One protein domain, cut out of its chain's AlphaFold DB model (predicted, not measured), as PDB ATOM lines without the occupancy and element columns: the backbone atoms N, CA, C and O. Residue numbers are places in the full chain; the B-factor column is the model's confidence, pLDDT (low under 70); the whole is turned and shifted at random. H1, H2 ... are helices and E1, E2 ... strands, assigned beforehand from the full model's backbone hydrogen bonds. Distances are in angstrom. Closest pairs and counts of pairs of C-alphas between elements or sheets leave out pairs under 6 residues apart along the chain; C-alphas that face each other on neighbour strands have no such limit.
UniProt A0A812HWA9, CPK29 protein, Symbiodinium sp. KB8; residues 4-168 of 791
ATOM      1  N   GLU A   4     111.758  53.152 -18.762       65.25
ATOM      2  CA  GLU A   4     113.125  53.023 -18.248       65.25
ATOM      3  C   GLU A   4     113.261  51.761 -17.381       65.25
ATOM      4  O   GLU A   4     114.223  51.012 -17.550       65.25
ATOM      5  N   ASP A   5     112.253  51.460 -16.550       71.19
ATOM      6  CA  ASP A   5     112.181  50.235 -15.740       71.19
ATOM      7  C   ASP A   5     112.241  48.983 -16.639       71.19
ATOM      8  O   ASP A   5     112.992  48.047 -16.371       71.19
ATOM      9  N   ALA A   6     111.473  48.971 -17.737       70.94
ATOM     10  CA  ALA A   6     111.437  47.853 -18.681       70.94
ATOM     11  C   ALA A   6     112.763  47.661 -19.424       70.94
ATOM     12  O   ALA A   6     113.208  46.528 -19.592       70.94
ATOM     13  N   MET A   7     113.421  48.750 -19.840       76.56
ATOM     14  CA  MET A   7     114.744  48.667 -20.462       76.56
ATOM     15  C   MET A   7     115.817  48.208 -19.461       76.56
ATOM     16  O   MET A   7     116.748  47.503 -19.853       76.56
ATOM     17  N   ALA A   8     115.692  48.563 -18.179       75.62
ATOM     18  CA  ALA A   8     116.556  48.047 -17.121       75.62
ATOM     19  C   ALA A   8     116.314  46.551 -16.849       75.62
ATOM     20  O   ALA A   8     117.279  45.806 -16.693       75.62
ATOM     21  N   LEU A   9     115.053  46.098 -16.849       78.06
ATOM     22  CA  LEU A   9     114.703  44.685 -16.676       78.06
ATOM     23  C   LEU A   9     115.197  43.836 -17.856       78.06
ATOM     24  O   LEU A   9     115.874  42.838 -17.643       78.06
ATOM     25  N   PHE A  10     114.932  44.259 -19.094       82.25
ATOM     26  CA  PHE A  10     115.369  43.558 -20.306       82.25
ATOM     27  C   PHE A  10     116.894  43.373 -20.328       82.25
ATOM     28  O   PHE A  10     117.385  42.253 -20.418       82.25
ATOM     29  N   ARG A  11     117.659  44.451 -20.095       83.38
ATOM     30  CA  ARG A  11     119.135  44.419 -20.010       83.38
ATOM     31  C   ARG A  11     119.704  43.636 -18.822       83.38
ATOM     32  O   ARG A  11     120.914  43.445 -18.759       83.38
ATOM     33  N   ARG A  12     118.875  43.250 -17.848       81.12
ATOM     34  CA  ARG A  12     119.277  42.396 -16.722       81.12
ATOM     35  C   ARG A  12     119.167  40.907 -17.065       81.12
ATOM     36  O   ARG A  12     119.860  40.115 -16.434       81.12
ATOM     37  N   PHE A  13     118.322  40.550 -18.035       82.06
ATOM     38  CA  PHE A  13     118.095  39.170 -18.478       82.06
ATOM     39  C   PHE A  13     118.680  38.860 -19.866       82.06
ATOM     40  O   PHE A  13     118.913  37.694 -20.155       82.06
ATOM     41  N   ASP A  14     119.012  39.870 -20.678       87.81
ATOM     42  CA  ASP A  14     119.932  39.751 -21.822       87.81
ATOM     43  C   ASP A  14     121.363  39.543 -21.285       87.81
ATOM     44  O   ASP A  14     122.171  40.472 -21.193       87.81
ATOM     45  N   VAL A  15     121.641  38.321 -20.818       81.56
ATOM     46  CA  VAL A  15     122.912  37.930 -20.185       81.56
ATOM     47  C   VAL A  15     124.022  37.857 -21.228       81.56
ATOM     48  O   VAL A  15     125.182  38.159 -20.930       81.56
ATOM     49  N   ASN A  16     123.677  37.453 -22.450       82.56
ATOM     50  CA  ASN A  16     124.625  37.330 -23.550       82.56
ATOM     51  C   ASN A  16     124.945  38.682 -24.238       82.56
ATOM     52  O   ASN A  16     126.030  38.832 -24.806       82.56
ATOM     53  N   GLY A  17     124.065  39.681 -24.118       86.19
ATOM     54  CA  GLY A  17     124.258  41.055 -24.585       86.19
ATOM     55  C   GLY A  17     123.954  41.276 -26.071       86.19
ATOM     56  O   GLY A  17     124.534  42.189 -26.668       86.19
ATOM     57  N   ASN A  18     123.112  40.443 -26.692       85.31
ATOM     58  CA  ASN A  18     122.798  40.536 -28.125       85.31
ATOM     59  C   ASN A  18     121.655  41.519 -28.456       85.31
ATOM     60  O   ASN A  18     121.471  41.840 -29.631       85.31
ATOM     61  N   GLY A  19     120.927  42.031 -27.456       85.75
ATOM     62  CA  GLY A  19     119.773  42.916 -27.641       85.75
ATOM     63  C   GLY A  19     118.429  42.202 -27.830       85.75
ATOM     64  O   GLY A  19     117.443  42.861 -28.162       85.75
ATOM     65  N   THR A  20     118.379  40.890 -27.605       90.81
ATOM     66  CA  THR A  20     117.184  40.030 -27.604       90.81
ATOM     67  C   THR A  20     117.198  39.124 -26.368       90.81
ATOM     68  O   THR A  20     118.224  38.989 -25.709       90.81
ATOM     69  N   LEU A  21     116.072  38.496 -26.038       90.25
ATOM     70  CA  LEU A  21     115.997  37.468 -24.997       90.25
ATOM     71  C   LEU A  21     115.787  36.102 -25.650       90.25
ATOM     72  O   LEU A  21     114.733  35.856 -26.241       90.25
ATOM     73  N   GLY A  22     116.770  35.207 -25.534       88.06
ATOM     74  CA  GLY A  22     116.607  33.813 -25.949       88.06
ATOM     75  C   GLY A  22     115.615  33.059 -25.054       88.06
ATOM     76  O   GLY A  22     115.231  33.536 -23.984       88.06
ATOM     77  N   PHE A  23     115.215  31.845 -25.457       87.31
ATOM     78  CA  PHE A  23     114.225  31.048 -24.715       87.31
ATOM     79  C   PHE A  23     114.538  30.895 -23.219       87.31
ATOM     80  O   PHE A  23     113.659  31.131 -22.392       87.31
ATOM     81  N   ASP A  24     115.773  30.534 -22.853       85.69
ATOM     82  CA  ASP A  24     116.141  30.341 -21.445       85.69
ATOM     83  C   ASP A  24     116.284  31.667 -20.668       85.69
ATOM     84  O   ASP A  24     115.922  31.724 -19.495       85.69
ATOM     85  N   GLU A  25     116.706  32.755 -21.320       88.38
ATOM     86  CA  GLU A  25     116.799  34.098 -20.721       88.38
ATOM     87  C   GLU A  25     115.406  34.682 -20.429       88.38
ATOM     88  O   GLU A  25     115.133  35.156 -19.322       88.38
ATOM     89  N   LEU A  26     114.475  34.572 -21.387       84.38
ATOM     90  CA  LEU A  26     113.078  34.945 -21.168       84.38
ATOM     91  C   LEU A  26     112.407  34.006 -20.156       84.38
ATOM     92  O   LEU A  26     111.585  34.448 -19.361       84.38
ATOM     93  N   ARG A  27     112.761  32.718 -20.133       82.56
ATOM     94  CA  ARG A  27     112.253  31.755 -19.148       82.56
ATOM     95  C   ARG A  27     112.677  32.107 -17.724       82.56
ATOM     96  O   ARG A  27     111.826  32.030 -16.842       82.56
ATOM     97  N   GLU A  28     113.923  32.511 -17.475       77.81
ATOM     98  CA  GLU A  28     114.327  32.993 -16.144       77.81
ATOM     99  C   GLU A  28     113.542  34.250 -15.740       77.81
ATOM    100  O   GLU A  28     112.986  34.294 -14.640       77.81
ATOM    101  N   LEU A  29     113.394  35.218 -16.653       79.62
ATOM    102  CA  LEU A  29     112.566  36.413 -16.449       79.62
ATOM    103  C   LEU A  29     111.115  36.038 -16.093       79.62
ATOM    104  O   LEU A  29     110.573  36.524 -15.101       79.62
ATOM    105  N   LEU A  30     110.484  35.151 -16.866       75.38
ATOM    106  CA  LEU A  30     109.085  34.750 -16.689       75.38
ATOM    107  C   LEU A  30     108.857  33.919 -15.417       75.38
ATOM    108  O   LEU A  30     107.839  34.118 -14.751       75.38
ATOM    109  N   LEU A  31     109.804  33.057 -15.029       68.25
ATOM    110  CA  LEU A  31     109.771  32.360 -13.736       68.25
ATOM    111  C   LEU A  31     109.828  33.352 -12.565       68.25
ATOM    112  O   LEU A  31     109.081  33.199 -11.603       68.25
ATOM    113  N   ILE A  32     110.662  34.394 -12.665       61.47
ATOM    114  CA  ILE A  32     110.790  35.458 -11.649       61.47
ATOM    115  C   ILE A  32     109.553  36.377 -11.612       61.47
ATOM    116  O   ILE A  32     109.215  36.913 -10.560       61.47
ATOM    117  N   VAL A  33     108.839  36.533 -12.730       57.50
ATOM    118  CA  VAL A  33     107.537  37.229 -12.785       57.50
ATOM    119  C   VAL A  33     106.390  36.370 -12.215       57.50
ATOM    120  O   VAL A  33     105.356  36.918 -11.835       57.50
ATOM    121  N   GLY A  34     106.582  35.053 -12.075       50.84
ATOM    122  CA  GLY A  34     105.616  34.124 -11.473       50.84
ATOM    123  C   GLY A  34     104.840  33.251 -12.467       50.84
ATOM    124  O   GLY A  34     103.851  32.627 -12.081       50.84
ATOM    125  N   VAL A  35     105.268  33.180 -13.732       64.94
ATOM    126  CA  VAL A  35     104.651  32.315 -14.751       64.94
ATOM    127  C   VAL A  35     105.032  30.847 -14.497       64.94
ATOM    128  O   VAL A  35     106.223  30.544 -14.380       64.94
ATOM    129  N   PRO A  36     104.072  29.901 -14.448       61.12
ATOM    130  CA  PRO A  36     104.383  28.486 -14.269       61.12
ATOM    131  C   PRO A  36     105.259  27.935 -15.401       61.12
ATOM    132  O   PRO A  36     105.013  28.187 -16.580       61.12
ATOM    133  N   ALA A  37     106.242  27.097 -15.058       65.62
ATOM    134  CA  ALA A  37     107.193  26.530 -16.023       65.62
ATOM    135  C   ALA A  37     106.541  25.744 -17.184       65.62
ATOM    136  O   ALA A  37     107.155  25.595 -18.239       65.62
ATOM    137  N   ALA A  38     105.313  25.249 -16.995       62.47
ATOM    138  CA  ALA A  38     104.529  24.562 -18.022       62.47
ATOM    139  C   ALA A  38     103.904  25.515 -19.061       62.47
ATOM    140  O   ALA A  38     103.704  25.110 -20.203       62.47
ATOM    141  N   ASP A  39     103.629  26.768 -18.686       69.75
ATOM    142  CA  ASP A  39     102.995  27.770 -19.552       69.75
ATOM    143  C   ASP A  39     104.022  28.578 -20.361       69.75
ATOM    144  O   ASP A  39     103.702  29.078 -21.439       69.75
ATOM    145  N   ILE A  40     105.273  28.669 -19.888       75.88
ATOM    146  CA  ILE A  40     106.358  29.422 -20.544       75.88
ATOM    147  C   ILE A  40     106.561  29.049 -22.028       75.88
ATOM    148  O   ILE A  40     106.678  29.976 -22.825       75.88
ATOM    149  N   PRO A  41     106.542  27.770 -22.465       78.00
ATOM    150  CA  PRO A  41     106.642  27.433 -23.890       78.00
ATOM    151  C   PRO A  41     105.495  27.996 -24.740       78.00
ATOM    152  O   PRO A  41     105.710  28.383 -25.885       78.00
ATOM    153  N   GLY A  42     104.281  28.060 -24.180       73.25
ATOM    154  CA  GLY A  42     103.123  28.659 -24.843       73.25
ATOM    155  C   GLY A  42     103.162  30.185 -24.825       73.25
ATOM    156  O   GLY A  42     102.772  30.813 -25.803       73.25
ATOM    157  N   LEU A  43     103.667  30.785 -23.743       76.25
ATOM    158  CA  LEU A  43     103.808  32.233 -23.626       76.25
ATOM    159  C   LEU A  43     104.941  32.772 -24.510       76.25
ATOM    160  O   LEU A  43     104.767  33.819 -25.121       76.25
ATOM    161  N   PHE A  44     106.058  32.048 -24.642       82.56
ATOM    162  CA  PHE A  44     107.172  32.436 -25.513       82.56
ATOM    163  C   PHE A  44     106.685  32.674 -26.950       82.56
ATOM    164  O   PHE A  44     106.857  33.770 -27.468       82.56
ATOM    165  N   GLY A  45     105.953  31.715 -27.534       76.75
ATOM    166  CA  GLY A  45     105.350  31.833 -28.873       76.75
ATOM    167  C   GLY A  45     104.139  32.777 -28.991       76.75
ATOM    168  O   GLY A  45     103.457  32.763 -30.013       76.75
ATOM    169  N   ILE A  46     103.833  33.554 -27.946       76.62
ATOM    170  CA  ILE A  46     102.892  34.691 -27.963       76.62
ATOM    171  C   ILE A  46     103.654  36.028 -27.877       76.62
ATOM    172  O   ILE A  46     103.129  37.059 -28.295       76.62
ATOM    173  N   ILE A  47     104.873  36.021 -27.325       84.44
ATOM    174  CA  ILE A  47     105.746  37.193 -27.191       84.44
ATOM    175  C   ILE A  47     106.613  37.341 -28.449       84.44
ATOM    176  O   ILE A  47     106.588  38.400 -29.078       84.44
ATOM    177  N   ASP A  48     107.308  36.264 -28.830       87.69
ATOM    178  CA  ASP A  48     107.995  36.101 -30.114       87.69
ATOM    179  C   ASP A  48     106.934  36.171 -31.224       87.69
ATOM    180  O   ASP A  48     106.204  35.215 -31.500       87.69
ATOM    181  N   THR A  49     106.767  37.372 -31.781       80.19
ATOM    182  CA  THR A  49     105.718  37.691 -32.757       80.19
ATOM    183  C   THR A  49     106.203  37.382 -34.173       80.19
ATOM    184  O   THR A  49     105.396  37.172 -35.083       80.19
ATOM    185  N   ASN A  50     107.523  37.393 -34.369       82.19
ATOM    186  CA  ASN A  50     108.184  37.203 -35.651       82.19
ATOM    187  C   ASN A  50     108.578  35.725 -35.926       82.19
ATOM    188  O   ASN A  50     108.717  35.345 -37.092       82.19
ATOM    189  N   ALA A  51     108.630  34.899 -34.876       84.88
ATOM    190  CA  ALA A  51     108.995  33.481 -34.831       84.88
ATOM    191  C   ALA A  51     110.472  33.155 -35.153       84.88
ATOM    192  O   ALA A  51     110.753  32.090 -35.716       84.88
ATOM    193  N   ASP A  52     111.423  34.036 -34.805       85.44
ATOM    194  CA  ASP A  52     112.869  33.795 -34.966       85.44
ATOM    195  C   ASP A  52     113.518  33.000 -33.814       85.44
ATOM    196  O   ASP A  52     114.637  32.500 -33.973       85.44
ATOM    197  N   GLY A  53     112.801  32.792 -32.703       85.38
ATOM    198  CA  GLY A  53     113.280  32.045 -31.535       85.38
ATOM    199  C   GLY A  53     113.943  32.903 -30.453       85.38
ATOM    200  O   GLY A  53     114.445  32.351 -29.470       85.38
ATOM    201  N   ASN A  54     113.927  34.227 -30.606       90.25
ATOM    202  CA  ASN A  54     114.342  35.218 -29.618       90.25
ATOM    203  C   ASN A  54     113.245  36.290 -29.510       90.25
ATOM    204  O   ASN A  54     112.456  36.476 -30.429       90.25
ATOM    205  N   VAL A  55     113.198  37.012 -28.392       90.12
ATOM    206  CA  VAL A  55     112.270  38.138 -28.201       90.12
ATOM    207  C   VAL A  55     113.036  39.452 -28.273       90.12
ATOM    208  O   VAL A  55     113.927  39.690 -27.454       90.12
ATOM    209  N   ASP A  56     112.686  40.323 -29.222       91.06
ATOM    210  CA  ASP A  56     113.278  41.661 -29.301       91.06
ATOM    211  C   ASP A  56     112.701  42.630 -28.240       91.06
ATOM    212  O   ASP A  56     111.717  42.345 -27.547       91.06
ATOM    213  N   PHE A  57     113.337  43.792 -28.055       88.12
ATOM    214  CA  PHE A  57     112.884  44.764 -27.053       88.12
ATOM    215  C   PHE A  57     111.505  45.368 -27.372       88.12
ATOM    216  O   PHE A  57     110.727  45.613 -26.450       88.12
ATOM    217  N   ASP A  58     111.166  45.579 -28.646       85.50
ATOM    218  CA  ASP A  58     109.860  46.101 -29.057       85.50
ATOM    219  C   ASP A  58     108.758  45.034 -28.927       85.50
ATOM    220  O   ASP A  58     107.610  45.382 -28.656       85.50
ATOM    221  N   GLU A  59     109.072  43.746 -29.078       87.38
ATOM    222  CA  GLU A  59     108.206  42.600 -28.767       87.38
ATOM    223  C   GLU A  59     107.966  42.459 -27.264       87.38
ATOM    224  O   GLU A  59     106.815  42.383 -26.828       87.38
ATOM    225  N   PHE A  60     109.025  42.528 -26.456       84.38
ATOM    226  CA  PHE A  60     108.935  42.528 -24.996       84.38
ATOM    227  C   PHE A  60     108.087  43.702 -24.472       84.38
ATOM    228  O   PHE A  60     107.185  43.518 -23.650       84.38
ATOM    229  N   VAL A  61     108.311  44.909 -25.004       83.19
ATOM    230  CA  VAL A  61     107.491  46.105 -24.743       83.19
ATOM    231  C   VAL A  61     106.038  45.877 -25.180       83.19
ATOM    232  O   VAL A  61     105.111  46.145 -24.416       83.19
ATOM    233  N   ARG A  62     105.805  45.352 -26.387       78.31
ATOM    234  CA  ARG A  62     104.456  45.103 -26.925       78.31
ATOM    235  C   ARG A  62     103.689  44.080 -26.091       78.31
ATOM    236  O   ARG A  62     102.515  44.308 -25.810       78.31
ATOM    237  N   TRP A  63     104.337  43.022 -25.615       78.94
ATOM    238  CA  TRP A  63     103.734  42.077 -24.675       78.94
ATOM    239  C   TRP A  63     103.350  42.746 -23.347       78.94
ATOM    240  O   TRP A  63     102.214  42.591 -22.901       78.94
ATOM    241  N   MET A  64     104.233  43.550 -22.747       70.69
ATOM    242  CA  MET A  64     103.943  44.206 -21.462       70.69
ATOM    243  C   MET A  64     102.915  45.347 -21.535       70.69
ATOM    244  O   MET A  64     102.333  45.696 -20.506       70.69
ATOM    245  N   TRP A  65     102.684  45.947 -22.711       69.94
ATOM    246  CA  TRP A  65     101.849  47.153 -22.847       69.94
ATOM    247  C   TRP A  65     100.681  47.081 -23.849       69.94
ATOM    248  O   TRP A  65      99.835  47.976 -23.808       69.94
ATOM    249  N   MET A  66     100.582  46.067 -24.719       51.03
ATOM    250  CA  MET A  66      99.528  45.969 -25.755       51.03
ATOM    251  C   MET A  66      98.608  44.743 -25.652       51.03
ATOM    252  O   MET A  66      97.845  44.476 -26.580       51.03
ATOM    253  N   GLN A  67      98.614  44.015 -24.536       47.56
ATOM    254  CA  GLN A  67      97.614  42.968 -24.310       47.56
ATOM    255  C   GLN A  67      96.210  43.570 -24.052       47.56
ATOM    256  O   GLN A  67      96.079  44.440 -23.180       47.56
ATOM    257  N   PRO A  68      95.153  43.119 -24.764       38.41
ATOM    258  CA  PRO A  68      93.763  43.449 -24.443       38.41
ATOM    259  C   PRO A  68      93.311  42.755 -23.143       38.41
ATOM    260  O   PRO A  68      94.086  42.063 -22.477       38.41
ATOM    261  N   VAL A  69      92.065  43.003 -22.724       43.97
ATOM    262  CA  VAL A  69      91.642  42.840 -21.318       43.97
ATOM    263  C   VAL A  69      91.814  41.416 -20.756       43.97
ATOM    264  O   VAL A  69      92.155  41.287 -19.579       43.97
ATOM    265  N   ASP A  70      91.682  40.374 -21.577       38.44
ATOM    266  CA  ASP A  70      91.684  38.965 -21.143       38.44
ATOM    267  C   ASP A  70      93.045  38.476 -20.606       38.44
ATOM    268  O   ASP A  70      93.116  37.537 -19.810       38.44
ATOM    269  N   ALA A  71      94.149  39.148 -20.950       38.69
ATOM    270  CA  ALA A  71      95.458  38.826 -20.377       38.69
ATOM    271  C   ALA A  71      95.544  39.116 -18.867       38.69
ATOM    272  O   ALA A  71      96.448  38.619 -18.196       38.69
ATOM    273  N   LYS A  72      94.607  39.891 -18.301       37.09
ATOM    274  CA  LYS A  72      94.606  40.227 -16.870       37.09
ATOM    275  C   LYS A  72      94.311  39.052 -15.946       37.09
ATOM    276  O   LYS A  72      94.759  39.097 -14.806       37.09
ATOM    277  N   GLU A  73      93.627  38.012 -16.417       35.16
ATOM    278  CA  GLU A  73      93.404  36.794 -15.620       35.16
ATOM    279  C   GLU A  73      94.527  35.759 -15.791       35.16
ATOM    280  O   GLU A  73      94.688  34.883 -14.944       35.16
ATOM    281  N   LYS A  74      95.369  35.896 -16.829       37.38
ATOM    282  CA  LYS A  74      96.585  35.080 -16.999       37.38
ATOM    283  C   LYS A  74      97.869  35.744 -16.505       37.38
ATOM    284  O   LYS A  74      98.852  35.040 -16.291       37.38
ATOM    285  N   MET A  75      97.879  37.055 -16.251       38.44
ATOM    286  CA  MET A  75      99.019  37.725 -15.618       38.44
ATOM    287  C   MET A  75      99.037  37.493 -14.099       38.44
ATOM    288  O   MET A  75      98.844  38.401 -13.287       38.44
ATOM    289  N   VAL A  76      99.352  36.251 -13.724       48.94
ATOM    290  CA  VAL A  76      99.889  35.884 -12.409       48.94
ATOM    291  C   VAL A  76     101.227  36.618 -12.236       48.94
ATOM    292  O   VAL A  76     102.277  36.099 -12.588       48.94
ATOM    293  N   GLY A  77     101.173  37.877 -11.786       50.84
ATOM    294  CA  GLY A  77     102.341  38.776 -11.819       50.84
ATOM    295  C   GLY A  77     102.286  40.002 -10.901       50.84
ATOM    296  O   GLY A  77     103.175  40.845 -10.942       50.84
ATOM    297  N   SER A  78     101.260  40.138 -10.054       53.94
ATOM    298  CA  SER A  78     101.284  41.085  -8.920       53.94
ATOM    299  C   SER A  78     101.122  40.356  -7.591       53.94
ATOM    300  O   SER A  78     101.957  40.529  -6.714       53.94
ATOM    301  N   THR A  79     100.145  39.453  -7.473       59.56
ATOM    302  CA  THR A  79      99.935  38.605  -6.284       59.56
ATOM    303  C   THR A  79     101.083  37.632  -6.027       59.56
ATOM    304  O   THR A  79     101.528  37.511  -4.890       59.56
ATOM    305  N   ALA A  80     101.584  36.949  -7.062       64.50
ATOM    306  CA  ALA A  80     102.690  35.998  -6.930       64.50
ATOM    307  C   ALA A  80     103.981  36.695  -6.473       64.50
ATOM    308  O   ALA A  80     104.547  36.327  -5.445       64.50
ATOM    309  N   VAL A  81     104.370  37.772  -7.166       66.12
ATOM    310  CA  VAL A  81     105.526  38.603  -6.794       66.12
ATOM    311  C   VAL A  81     105.345  39.180  -5.386       66.12
ATOM    312  O   VAL A  81     106.253  39.089  -4.570       66.12
ATOM    313  N   ALA A  82     104.163  39.700  -5.041       72.19
ATOM    314  CA  ALA A  82     103.895  40.249  -3.712       72.19
ATOM    315  C   ALA A  82     104.010  39.213  -2.575       72.19
ATOM    316  O   ALA A  82     104.493  39.567  -1.498       72.19
ATOM    317  N   ARG A  83     103.629  37.945  -2.804       78.50
ATOM    318  CA  ARG A  83     103.898  36.837  -1.864       78.50
ATOM    319  C   ARG A  83     105.386  36.516  -1.779       78.50
ATOM    320  O   ARG A  83     105.900  36.380  -0.677       78.50
ATOM    321  N   GLN A  84     106.088  36.462  -2.911       73.44
ATOM    322  CA  GLN A  84     107.530  36.209  -2.944       73.44
ATOM    323  C   GLN A  84     108.329  37.300  -2.208       73.44
ATOM    324  O   GLN A  84     109.288  36.980  -1.513       73.44
ATOM    325  N   LEU A  85     107.912  38.571  -2.278       76.75
ATOM    326  CA  LEU A  85     108.505  39.655  -1.482       76.75
ATOM    327  C   LEU A  85     108.275  39.463   0.025       76.75
ATOM    328  O   LEU A  85     109.200  39.663   0.809       76.75
ATOM    329  N   LEU A  86     107.061  39.078   0.439       81.00
ATOM    330  CA  LEU A  86     106.766  38.768   1.845       81.00
ATOM    331  C   LEU A  86     107.589  37.574   2.339       81.00
ATOM    332  O   LEU A  86     108.083  37.607   3.464       81.00
ATOM    333  N   GLN A  87     107.776  36.559   1.493       83.19
ATOM    334  CA  GLN A  87     108.594  35.394   1.806       83.19
ATOM    335  C   GLN A  87     110.084  35.754   1.929       83.19
ATOM    336  O   GLN A  87     110.677  35.455   2.954       83.19
ATOM    337  N   GLU A  88     110.674  36.463   0.960       80.56
ATOM    338  CA  GLU A  88     112.080  36.913   1.001       80.56
ATOM    339  C   GLU A  88     112.372  37.779   2.243       80.56
ATOM    340  O   GLU A  88     113.449  37.700   2.833       80.56
ATOM    341  N   ILE A  89     111.405  38.596   2.675       80.88
ATOM    342  CA  ILE A  89     111.503  39.360   3.923       80.88
ATOM    343  C   ILE A  89     111.433  38.426   5.140       80.88
ATOM    344  O   ILE A  89     112.264  38.551   6.037       80.88
ATOM    345  N   ALA A  90     110.491  37.481   5.176       84.50
ATOM    346  CA  ALA A  90     110.356  36.544   6.289       84.50
ATOM    347  C   ALA A  90     111.561  35.593   6.424       84.50
ATOM    348  O   ALA A  90     112.064  35.422   7.530       84.50
ATOM    349  N   ASP A  91     112.079  35.045   5.322       80.50
ATOM    350  CA  ASP A  91     113.244  34.152   5.307       80.50
ATOM    351  C   ASP A  91     114.520  34.873   5.792       80.50
ATOM    352  O   ASP A  91     115.323  34.287   6.522       80.50
ATOM    353  N   ARG A  92     114.685  36.171   5.483       79.00
ATOM    354  CA  ARG A  92     115.766  37.004   6.051       79.00
ATOM    355  C   ARG A  92     115.587  37.264   7.549       79.00
ATOM    356  O   ARG A  92     116.555  37.160   8.297       79.00
ATOM    357  N   LEU A  93     114.369  37.579   7.999       81.25
ATOM    358  CA  LEU A  93     114.074  37.781   9.426       81.25
ATOM    359  C   LEU A  93     114.285  36.492  10.237       81.25
ATOM    360  O   LEU A  93     114.867  36.548  11.319       81.25
ATOM    361  N   ASP A  94     113.872  35.337   9.705       81.12
ATOM    362  CA  ASP A  94     114.134  34.012  10.282       81.12
ATOM    363  C   ASP A  94     115.647  33.749  10.392       81.12
ATOM    364  O   ASP A  94     116.115  33.305  11.444       81.12
ATOM    365  N   ALA A  95     116.421  34.050   9.339       78.06
ATOM    366  CA  ALA A  95     117.871  33.837   9.298       78.06
ATOM    367  C   ALA A  95     118.647  34.724  10.289       78.06
ATOM    368  O   ALA A  95     119.542  34.226  10.973       78.06
ATOM    369  N   ASP A  96     118.272  36.000  10.421       79.62
ATOM    370  CA  ASP A  96     118.849  36.933  11.404       79.62
ATOM    371  C   ASP A  96     118.244  36.765  12.823       79.62
ATOM    372  O   ASP A  96     118.633  37.468  13.759       79.62
ATOM    373  N   HIS A  97     117.289  35.840  13.001       79.31
ATOM    374  CA  HIS A  97     116.517  35.600  14.233       79.31
ATOM    375  C   HIS A  97     115.793  36.854  14.778       79.31
ATOM    376  O   HIS A  97     115.651  37.047  15.989       79.31
ATOM    377  N   VAL A  98     115.315  37.716  13.877       78.44
ATOM    378  CA  VAL A  98     114.651  38.989  14.185       78.44
ATOM    379  C   VAL A  98     113.140  38.777  14.366       78.44
ATOM    380  O   VAL A  98     112.469  38.356  13.422       78.44
ATOM    381  N   PRO A  99     112.545  39.109  15.533       79.75
ATOM    382  CA  PRO A  99     111.099  38.997  15.725       79.75
ATOM    383  C   PRO A  99     110.345  39.944  14.782       79.75
ATOM    384  O   PRO A  99     110.670  41.132  14.703       79.75
ATOM    385  N   TYR A 100     109.333  39.443  14.067       80.94
ATOM    386  CA  TYR A 100     108.618  40.201  13.026       80.94
ATOM    387  C   TYR A 100     107.923  41.465  13.582       80.94
ATOM    388  O   TYR A 100     107.798  42.480  12.896       80.94
ATOM    389  N   ASP A 101     107.532  41.436  14.856       79.69
ATOM    390  CA  ASP A 101     107.014  42.559  15.643       79.69
ATOM    391  C   ASP A 101     108.023  43.714  15.809       79.69
ATOM    392  O   ASP A 101     107.621  44.876  15.920       79.69
ATOM    393  N   THR A 102     109.331  43.449  15.720       79.81
ATOM    394  CA  THR A 102     110.343  44.517  15.653       79.81
ATOM    395  C   THR A 102     110.379  45.194  14.282       79.81
ATOM    396  O   THR A 102     110.574  46.408  14.225       79.81
ATOM    397  N   LEU A 103     110.117  44.471  13.184       80.19
ATOM    398  CA  LEU A 103     109.981  45.088  11.859       80.19
ATOM    399  C   LEU A 103     108.728  45.972  11.805       80.19
ATOM    400  O   LEU A 103     108.819  47.106  11.341       80.19
ATOM    401  N   PHE A 104     107.606  45.510  12.372       83.50
ATOM    402  CA  PHE A 104     106.403  46.334  12.551       83.50
ATOM    403  C   PHE A 104     106.715  47.612  13.345       83.50
ATOM    404  O   PHE A 104     106.410  48.713  12.900       83.50
ATOM    405  N   SER A 105     107.409  47.483  14.481       82.75
ATOM    406  CA  SER A 105     107.781  48.615  15.351       82.75
ATOM    407  C   SER A 105     108.748  49.621  14.702       82.75
ATOM    408  O   SER A 105     108.887  50.742  15.191       82.75
ATOM    409  N   ASN A 106     109.435  49.228  13.624       79.12
ATOM    410  CA  ASN A 106     110.273  50.102  12.798       79.12
ATOM    411  C   ASN A 106     109.509  50.695  11.595       79.12
ATOM    412  O   ASN A 106     109.951  51.698  11.032       79.12
ATOM    413  N   ALA A 107     108.394  50.076  11.195       80.44
ATOM    414  CA  ALA A 107     107.510  50.525  10.122       80.44
ATOM    415  C   ALA A 107     106.490  51.572  10.601       80.44
ATOM    416  O   ALA A 107     106.237  52.542   9.890       80.44
ATOM    417  N   ASP A 108     105.952  51.385  11.809       85.88
ATOM    418  CA  ASP A 108     105.004  52.272  12.490       85.88
ATOM    419  C   ASP A 108     105.701  53.584  12.923       85.88
ATOM    420  O   ASP A 108     106.314  53.689  13.994       85.88
ATOM    421  N   VAL A 109     105.678  54.591  12.040       84.44
ATOM    422  CA  VAL A 109     106.332  55.893  12.259       84.44
ATOM    423  C   VAL A 109     105.390  56.870  12.965       84.44
ATOM    424  O   VAL A 109     105.863  57.726  13.720       84.44
ATOM    425  N   SER A 110     104.076  56.743  12.760       83.38
ATOM    426  CA  SER A 110     103.042  57.451  13.523       83.38
ATOM    427  C   SER A 110     102.980  57.017  14.995       83.38
ATOM    428  O   SER A 110     102.715  57.856  15.862       83.38
ATOM    429  N   ARG A 111     103.298  55.746  15.282       83.75
ATOM    430  CA  ARG A 111     103.132  55.042  16.566       83.75
ATOM    431  C   ARG A 111     101.678  54.905  16.995       83.75
ATOM    432  O   ARG A 111     101.363  55.062  18.178       83.75
ATOM    433  N   ASP A 112     100.798  54.636  16.036       85.94
ATOM    434  CA  ASP A 112      99.376  54.376  16.291       85.94
ATOM    435  C   ASP A 112      99.026  52.877  16.401       85.94
ATOM    436  O   ASP A 112      97.920  52.543  16.829       85.94
ATOM    437  N   GLY A 113      99.985  51.977  16.142       83.25
ATOM    438  CA  GLY A 113      99.801  50.526  16.232       83.25
ATOM    439  C   GLY A 113      99.236  49.879  14.964       83.25
ATOM    440  O   GLY A 113      98.932  48.682  14.981       83.25
ATOM    441  N   LEU A 114      99.107  50.646  13.880       88.56
ATOM    442  CA  LEU A 114      98.728  50.205  12.541       88.56
ATOM    443  C   LEU A 114      99.835  50.587  11.546       88.56
ATOM    444  O   LEU A 114     100.631  51.487  11.792       88.56
ATOM    445  N   LEU A 115      99.881  49.923  10.392       88.31
ATOM    446  CA  LEU A 115     100.691  50.363   9.258       88.31
ATOM    447  C   LEU A 115      99.786  50.952   8.188       88.31
ATOM    448  O   LEU A 115      98.948  50.257   7.604       88.31
ATOM    449  N   SER A 116     100.001  52.230   7.881       88.31
ATOM    450  CA  SER A 116      99.472  52.817   6.656       88.31
ATOM    451  C   SER A 116     100.171  52.230   5.423       88.31
ATOM    452  O   SER A 116     101.313  51.755   5.467       88.31
ATOM    453  N   ARG A 117      99.512  52.327   4.265       85.19
ATOM    454  CA  ARG A 117     100.072  51.907   2.969       85.19
ATOM    455  C   ARG A 117     101.397  52.599   2.635       85.19
ATOM    456  O   ARG A 117     102.268  51.975   2.029       85.19
ATOM    457  N   ASP A 118     101.586  53.840   3.084       84.81
ATOM    458  CA  ASP A 118     102.828  54.603   2.910       84.81
ATOM    459  C   ASP A 118     103.945  54.171   3.876       84.81
ATOM    460  O   ASP A 118     105.118  54.425   3.603       84.81
ATOM    461  N   GLU A 119     103.617  53.543   5.007       87.56
ATOM    462  CA  GLU A 119     104.583  53.009   5.983       87.56
ATOM    463  C   GLU A 119     105.075  51.628   5.578       87.56
ATOM    464  O   GLU A 119     106.287  51.422   5.474       87.56
ATOM    465  N   LEU A 120     104.152  50.735   5.204       85.50
ATOM    466  CA  LEU A 120     104.508  49.456   4.598       85.50
ATOM    467  C   LEU A 120     105.365  49.676   3.339       85.50
ATOM    468  O   LEU A 120     106.451  49.110   3.227       85.50
ATOM    469  N   SER A 121     104.940  50.565   2.430       84.19
ATOM    470  CA  SER A 121     105.693  50.873   1.203       84.19
ATOM    471  C   SER A 121     107.109  51.386   1.486       84.19
ATOM    472  O   SER A 121     108.041  51.018   0.774       84.19
ATOM    473  N   ARG A 122     107.300  52.201   2.536       81.06
ATOM    474  CA  ARG A 122     108.628  52.702   2.936       81.06
ATOM    475  C   ARG A 122     109.565  51.591   3.409       81.06
ATOM    476  O   ARG A 122     110.754  51.669   3.120       81.06
ATOM    477  N   ILE A 123     109.053  50.574   4.101       79.12
ATOM    478  CA  ILE A 123     109.846  49.417   4.547       79.12
ATOM    479  C   ILE A 123     110.126  48.462   3.386       79.12
ATOM    480  O   ILE A 123     111.278  48.086   3.184       79.12
ATOM    481  N   LEU A 124     109.118  48.128   2.574       76.25
ATOM    482  CA  LEU A 124     109.297  47.259   1.405       76.25
ATOM    483  C   LEU A 124     110.366  47.823   0.450       76.25
ATOM    484  O   LEU A 124     111.281  47.098   0.065       76.25
ATOM    485  N   LEU A 125     110.332  49.132   0.172       75.50
ATOM    486  CA  LEU A 125     111.346  49.824  -0.637       75.50
ATOM    487  C   LEU A 125     112.710  49.993   0.059       75.50
ATOM    488  O   LEU A 125     113.712  50.205  -0.619       75.50
ATOM    489  N   ALA A 126     112.782  49.901   1.392       72.06
ATOM    490  CA  ALA A 126     114.055  49.927   2.119       72.06
ATOM    491  C   ALA A 126     114.800  48.582   2.042       72.06
ATOM    492  O   ALA A 126     116.031  48.572   2.054       72.06
ATOM    493  N   TYR A 127     114.071  47.466   1.941       67.25
ATOM    494  CA  TYR A 127     114.648  46.135   1.728       67.25
ATOM    495  C   TYR A 127     114.870  45.825   0.240       67.25
ATOM    496  O   TYR A 127     115.870  45.193  -0.103       67.25
ATOM    497  N   LEU A 128     113.957  46.260  -0.638       67.81
ATOM    498  CA  LEU A 128     113.962  45.984  -2.078       67.81
ATOM    499  C   LEU A 128     113.529  47.249  -2.861       67.81
ATOM    500  O   LEU A 128     112.335  47.463  -3.080       67.81
ATOM    501  N   PRO A 129     114.474  48.113  -3.285       67.56
ATOM    502  CA  PRO A 129     114.164  49.444  -3.825       67.56
ATOM    503  C   PRO A 129     113.532  49.439  -5.225       67.56
ATOM    504  O   PRO A 129     112.907  50.423  -5.609       67.56
ATOM    505  N   ASP A 130     113.664  48.340  -5.973       61.56
ATOM    506  CA  ASP A 130     113.205  48.222  -7.366       61.56
ATOM    507  C   ASP A 130     111.731  47.758  -7.486       61.56
ATOM    508  O   ASP A 130     111.250  47.435  -8.574       61.56
ATOM    509  N   VAL A 131     110.991  47.676  -6.371       66.69
ATOM    510  CA  VAL A 131     109.617  47.144  -6.344       66.69
ATOM    511  C   VAL A 131     108.603  48.168  -6.870       66.69
ATOM    512  O   VAL A 131     108.480  49.285  -6.370       66.69
ATOM    513  N   THR A 132     107.807  47.762  -7.863       72.56
ATOM    514  CA  THR A 132     106.790  48.633  -8.476       72.56
ATOM    515  C   THR A 132     105.580  48.878  -7.562       72.56
ATOM    516  O   THR A 132     105.158  48.011  -6.798       72.56
ATOM    517  N   SER A 133     104.946  50.049  -7.691       68.31
ATOM    518  CA  SER A 133     103.793  50.453  -6.865       68.31
ATOM    519  C   SER A 133     102.559  49.548  -6.991       68.31
ATOM    520  O   SER A 133     101.769  49.459  -6.049       68.31
ATOM    521  N   SER A 134     102.399  48.838  -8.110       65.88
ATOM    522  CA  SER A 134     101.400  47.773  -8.277       65.88
ATOM    523  C   SER A 134     101.665  46.590  -7.347       65.88
ATOM    524  O   SER A 134     100.738  46.107  -6.704       65.88
ATOM    525  N   VAL A 135     102.925  46.175  -7.201       73.44
ATOM    526  CA  VAL A 135     103.296  45.080  -6.297       73.44
ATOM    527  C   VAL A 135     103.225  45.537  -4.837       73.44
ATOM    528  O   VAL A 135     102.659  44.816  -4.029       73.44
ATOM    529  N   LEU A 136     103.661  46.760  -4.499       77.06
ATOM    530  CA  LEU A 136     103.475  47.328  -3.147       77.06
ATOM    531  C   LEU A 136     101.995  47.386  -2.730       77.06
ATOM    532  O   LEU A 136     101.660  47.157  -1.570       77.06
ATOM    533  N   THR A 137     101.106  47.682  -3.684       79.31
ATOM    534  CA  THR A 137      99.652  47.653  -3.468       79.31
ATOM    535  C   THR A 137      99.173  46.240  -3.167       79.31
ATOM    536  O   THR A 137      98.423  46.045  -2.219       79.31
ATOM    537  N   GLU A 138      99.636  45.250  -3.923       81.81
ATOM    538  CA  GLU A 138      99.196  43.870  -3.733       81.81
ATOM    539  C   GLU A 138      99.806  43.218  -2.483       81.81
ATOM    540  O   GLU A 138      99.136  42.449  -1.804       81.81
ATOM    541  N   THR A 139     101.028  43.594  -2.090       82.12
ATOM    542  CA  THR A 139     101.605  43.222  -0.788       82.12
ATOM    543  C   THR A 139     100.787  43.800   0.367       82.12
ATOM    544  O   THR A 139     100.590  43.108   1.364       82.12
ATOM    545  N   PHE A 140     100.268  45.027   0.230       86.44
ATOM    546  CA  PHE A 140      99.344  45.607   1.208       86.44
ATOM    547  C   PHE A 140      98.036  44.799   1.277       86.44
ATOM    548  O   PHE A 140      97.678  44.326   2.352       86.44
ATOM    549  N   ASN A 141      97.393  44.539   0.131       84.62
ATOM    550  CA  ASN A 141      96.156  43.748   0.032       84.62
ATOM    551  C   ASN A 141      96.304  42.315   0.598       84.62
ATOM    552  O   ASN A 141      95.367  41.765   1.166       84.62
ATOM    553  N   LEU A 142      97.480  41.691   0.455       82.69
ATOM    554  CA  LEU A 142      97.770  40.347   0.983       82.69
ATOM    555  C   LEU A 142      97.989  40.301   2.504       82.69
ATOM    556  O   LEU A 142      97.968  39.198   3.072       82.69
ATOM    557  N   CYS A 143      98.230  41.462   3.122       85.38
ATOM    558  CA  CYS A 143      98.372  41.642   4.564       85.38
ATOM    559  C   CYS A 143      97.076  42.141   5.217       85.38
ATOM    560  O   CYS A 143      96.747  41.654   6.288       85.38
ATOM    561  N   ASP A 144      96.344  43.062   4.583       89.06
ATOM    562  CA  ASP A 144      95.061  43.627   5.040       89.06
ATOM    563  C   ASP A 144      93.933  42.572   4.966       89.06
ATOM    564  O   ASP A 144      93.115  42.530   4.045       89.06
ATOM    565  N   MET A 145      93.946  41.635   5.920       81.50
ATOM    566  CA  MET A 145      93.062  40.465   5.927       81.50
ATOM    567  C   MET A 145      91.601  40.803   6.248       81.50
ATOM    568  O   MET A 145      90.715  40.062   5.816       81.50
ATOM    569  N   ASP A 146      91.330  41.884   6.986       81.88
ATOM    570  CA  ASP A 146      89.968  42.331   7.304       81.88
ATOM    571  C   ASP A 146      89.424  43.386   6.319       81.88
ATOM    572  O   ASP A 146      88.224  43.661   6.323       81.88
ATOM    573  N   ASN A 147      90.269  43.870   5.398       84.19
ATOM    574  CA  ASN A 147      89.984  44.914   4.406       84.19
ATOM    575  C   ASN A 147      89.627  46.265   5.060       84.19
ATOM    576  O   ASN A 147      88.834  47.043   4.517       84.19
ATOM    577  N   SER A 148      90.204  46.559   6.229       85.00
ATOM    578  CA  SER A 148      90.015  47.828   6.942       85.00
ATOM    579  C   SER A 148      90.743  49.013   6.294       85.00
ATOM    580  O   SER A 148      90.435  50.166   6.613       85.00
ATOM    581  N   GLY A 149      91.681  48.763   5.373       85.12
ATOM    582  CA  GLY A 149      92.541  49.778   4.762       85.12
ATOM    583  C   GLY A 149      93.791  50.104   5.587       85.12
ATOM    584  O   GLY A 149      94.483  51.080   5.283       85.12
ATOM    585  N   TRP A 150      94.073  49.303   6.617       88.00
ATOM    586  CA  TRP A 150      95.200  49.411   7.546       88.00
ATOM    587  C   TRP A 150      95.693  48.000   7.878       88.00
ATOM    588  O   TRP A 150      94.940  47.044   7.761       88.00
ATOM    589  N   ILE A 151      96.949  47.853   8.299       89.38
ATOM    590  CA  ILE A 151      97.489  46.543   8.701       89.38
ATOM    591  C   ILE A 151      97.884  46.607  10.172       89.38
ATOM    592  O   ILE A 151      98.800  47.347  10.530       89.38
ATOM    593  N   ASN A 152      97.227  45.833  11.032       89.06
ATOM    594  CA  ASN A 152      97.611  45.715  12.436       89.06
ATOM    595  C   ASN A 152      98.715  44.657  12.649       89.06
ATOM    596  O   ASN A 152      99.098  43.906  11.747       89.06
ATOM    597  N   VAL A 153      99.258  44.596  13.870       85.50
ATOM    598  CA  VAL A 153     100.361  43.678  14.227       85.50
ATOM    599  C   VAL A 153     100.007  42.209  13.964       85.50
ATOM    600  O   VAL A 153     100.875  41.430  13.572       85.50
ATOM    601  N   GLN A 154      98.748  41.810  14.172       86.38
ATOM    602  CA  GLN A 154      98.313  40.424  13.990       86.38
ATOM    603  C   GLN A 154      98.215  40.067  12.506       86.38
ATOM    604  O   GLN A 154      98.736  39.023  12.128       86.38
ATOM    605  N   GLU A 155      97.652  40.944  11.668       88.81
ATOM    606  CA  GLU A 155      97.675  40.799  10.204       88.81
ATOM    607  C   GLU A 155      99.102  40.696   9.656       88.81
ATOM    608  O   GLU A 155      99.420  39.747   8.942       88.81
ATOM    609  N   PHE A 156      99.986  41.633  10.019       85.94
ATOM    610  CA  PHE A 156     101.361  41.667   9.511       85.94
ATOM    611  C   PHE A 156     102.135  40.389   9.861       85.94
ATOM    612  O   PHE A 156     102.772  39.767   9.007       85.94
ATOM    613  N   VAL A 157     102.036  39.950  11.120       85.88
ATOM    614  CA  VAL A 157     102.683  38.722  11.595       85.88
ATOM    615  C   VAL A 157     102.014  37.473  11.008       85.88
ATOM    616  O   VAL A 157     102.715  36.504  10.715       85.88
ATOM    617  N   ALA A 158     100.694  37.467  10.796       84.88
ATOM    618  CA  ALA A 158      99.988  36.361  10.152       84.88
ATOM    619  C   ALA A 158     100.360  36.229   8.669       84.88
ATOM    620  O   ALA A 158     100.608  35.114   8.218       84.88
ATOM    621  N   ALA A 159     100.466  37.336   7.931       85.38
ATOM    622  CA  ALA A 159     100.870  37.347   6.529       85.38
ATOM    623  C   ALA A 159     102.307  36.838   6.349       85.38
ATOM    624  O   ALA A 159     102.526  35.895   5.587       85.38
ATOM    625  N   LEU A 160     103.270  37.371   7.116       83.38
ATOM    626  CA  LEU A 160     104.658  36.892   7.085       83.38
ATOM    627  C   LEU A 160     104.759  35.409   7.474       83.38
ATOM    628  O   LEU A 160     105.416  34.643   6.776       83.38
ATOM    629  N   ARG A 161     104.056  34.960   8.526       82.44
ATOM    630  CA  ARG A 161     104.039  33.534   8.913       82.44
ATOM    631  C   ARG A 161     103.362  32.639   7.878       82.44
ATOM    632  O   ARG A 161     103.798  31.502   7.708       82.44
ATOM    633  N   ARG A 162     102.317  33.115   7.191       80.75
ATOM    634  CA  ARG A 162     101.641  32.371   6.118       80.75
ATOM    635  C   ARG A 162     102.600  32.116   4.963       80.75
ATOM    636  O   ARG A 162     102.684  30.979   4.520       80.75
ATOM    637  N   GLU A 163     103.368  33.115   4.528       70.12
ATOM    638  CA  GLU A 163     104.310  32.910   3.420       70.12
ATOM    639  C   GLU A 163     105.606  32.189   3.853       70.12
ATOM    640  O   GLU A 163     106.070  31.295   3.151       70.12
ATOM    641  N   ALA A 164     106.111  32.424   5.071       61.25
ATOM    642  CA  ALA A 164     107.225  31.652   5.650       61.25
ATOM    643  C   ALA A 164     106.912  30.154   5.857       61.25
ATOM    644  O   ALA A 164     107.823  29.336   6.022       61.25
ATOM    645  N   SER A 165     105.625  29.784   5.880       58.12
ATOM    646  CA  SER A 165     105.165  28.390   5.929       58.12
ATOM    647  C   SER A 165     104.658  27.860   4.584       58.12
ATOM    648  O   SER A 165     104.694  26.646   4.389       58.12
ATOM    649  N   SER A 166     104.272  28.718   3.628       50.34
ATOM    650  CA  SER A 166     103.771  28.285   2.314       50.34
ATOM    651  C   SER A 166     104.859  27.676   1.421       50.34
ATOM    652  O   SER A 166     104.546  26.785   0.635       50.34
ATOM    653  N   PHE A 167     106.131  28.068   1.595       41.44
ATOM    654  CA  PHE A 167     107.264  27.561   0.799       41.44
ATOM    655  C   PHE A 167     108.373  26.814   1.560       41.44
ATOM    656  O   PHE A 167     109.293  26.292   0.930       41.44
ATOM    657  N   LYS A 168     108.232  26.588   2.879       38.84
ATOM    658  CA  LYS A 168     108.926  25.452   3.534       38.84
ATOM    659  C   LYS A 168     108.388  24.094   3.047       38.84
ATOM    660  O   LYS A 168     109.062  23.080   3.206       38.84
TER     661      LYS A 168
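What this domain is: This is residues 4 to 168 of the 791 residues of the protein "CPK29 protein" of Symbiodinium sp. KB8 (UniProt A0A812HWA9). Two small helical lobes lie end to end: in the first, helices H1 to H4 gather about a short antiparallel pair of strands, E1 and E2, and in the second, H6 to H10 pack crosswise on one another. The chain between the lobes loops out, with residues 65 to 70 sticking out before the short helix H5. The printed part has 165 residues with ten named helices and two named strands, in the order H1 E1 H2 H3 E2 H4 H5 H6 H7 H8 H9 H10, and is mostly helix. It is elongated, 56 by 34 by 30 A, yet only just compact, close to loose, with a radius of gyration of the C-alphas of 18.2 A.

How they stand to each other: H1, residues 4 to 13, touches H2, residues 23 to 33, at a steep tilt of 55 degrees, closest at the C-alphas of Phe 13 and Glu 25, 5.7 A apart. E1, residues 20 to 22, is antiparallel to E2, residues 54 to 56, with N 21 and O 55 at 2.8 A and N 55 and O 21 at 2.9 A, within hydrogen-bond range. H3, residues 40 to 47, touches H2, about perpendicular at 80 degrees, closest at the C-alphas of Arg 27 and Ile 40, 6.5 A. H4, residues 57 to 65, only just touches H3, with 3 pairs of C-alphas within 8 A, closest at Ile 47 and Trp 63, 5.9 A. H5, residues 71 to 74, touches no helix. H6, residues 79 to 95, and H2 only just touch, only at their ends, closest at the C-alphas of Val 33 and Val 81, 6.5 A. H7, residues 100 to 107, touches H8, residues 117 to 127, closest at the C-alphas of Ala 107 and Glu 119, 5.6 A. H9, residues 133 to 143, touches residues 79 to 86 of H6, closest at the C-alphas of Ala 82 and Thr 139, 4.8 A. H10, residues 153 to 166, touches H6 with its residues 159 to 164, about perpendicular at 86 degrees, closest at the C-alphas of Gln 87 and Glu 163, 5.2 A. Every O i to N i+4 pair is within hydrogen-bond range in H1, H2, H4 and H6 to H10; H3 has 2 of 4, and H5 is too short for such a pair.

Where its parts are: H1 begins at C-alpha 4 (113.125, 53.023, -18.248). H6, the longest helix, runs 24.2 A from C-alpha 79 (99.935, 38.605, -6.284). H10 runs 19.8 A to C-alpha 166 (103.771, 28.285, 2.314).

The domain as a whole: The C-alphas of Asp 52 and Asp 112 are farthest apart, at 56.9 A. The printed part has no cut, and no link is long. The mean pLDDT of the printed part is 75.9; residues 65 to 81 are among those under 70.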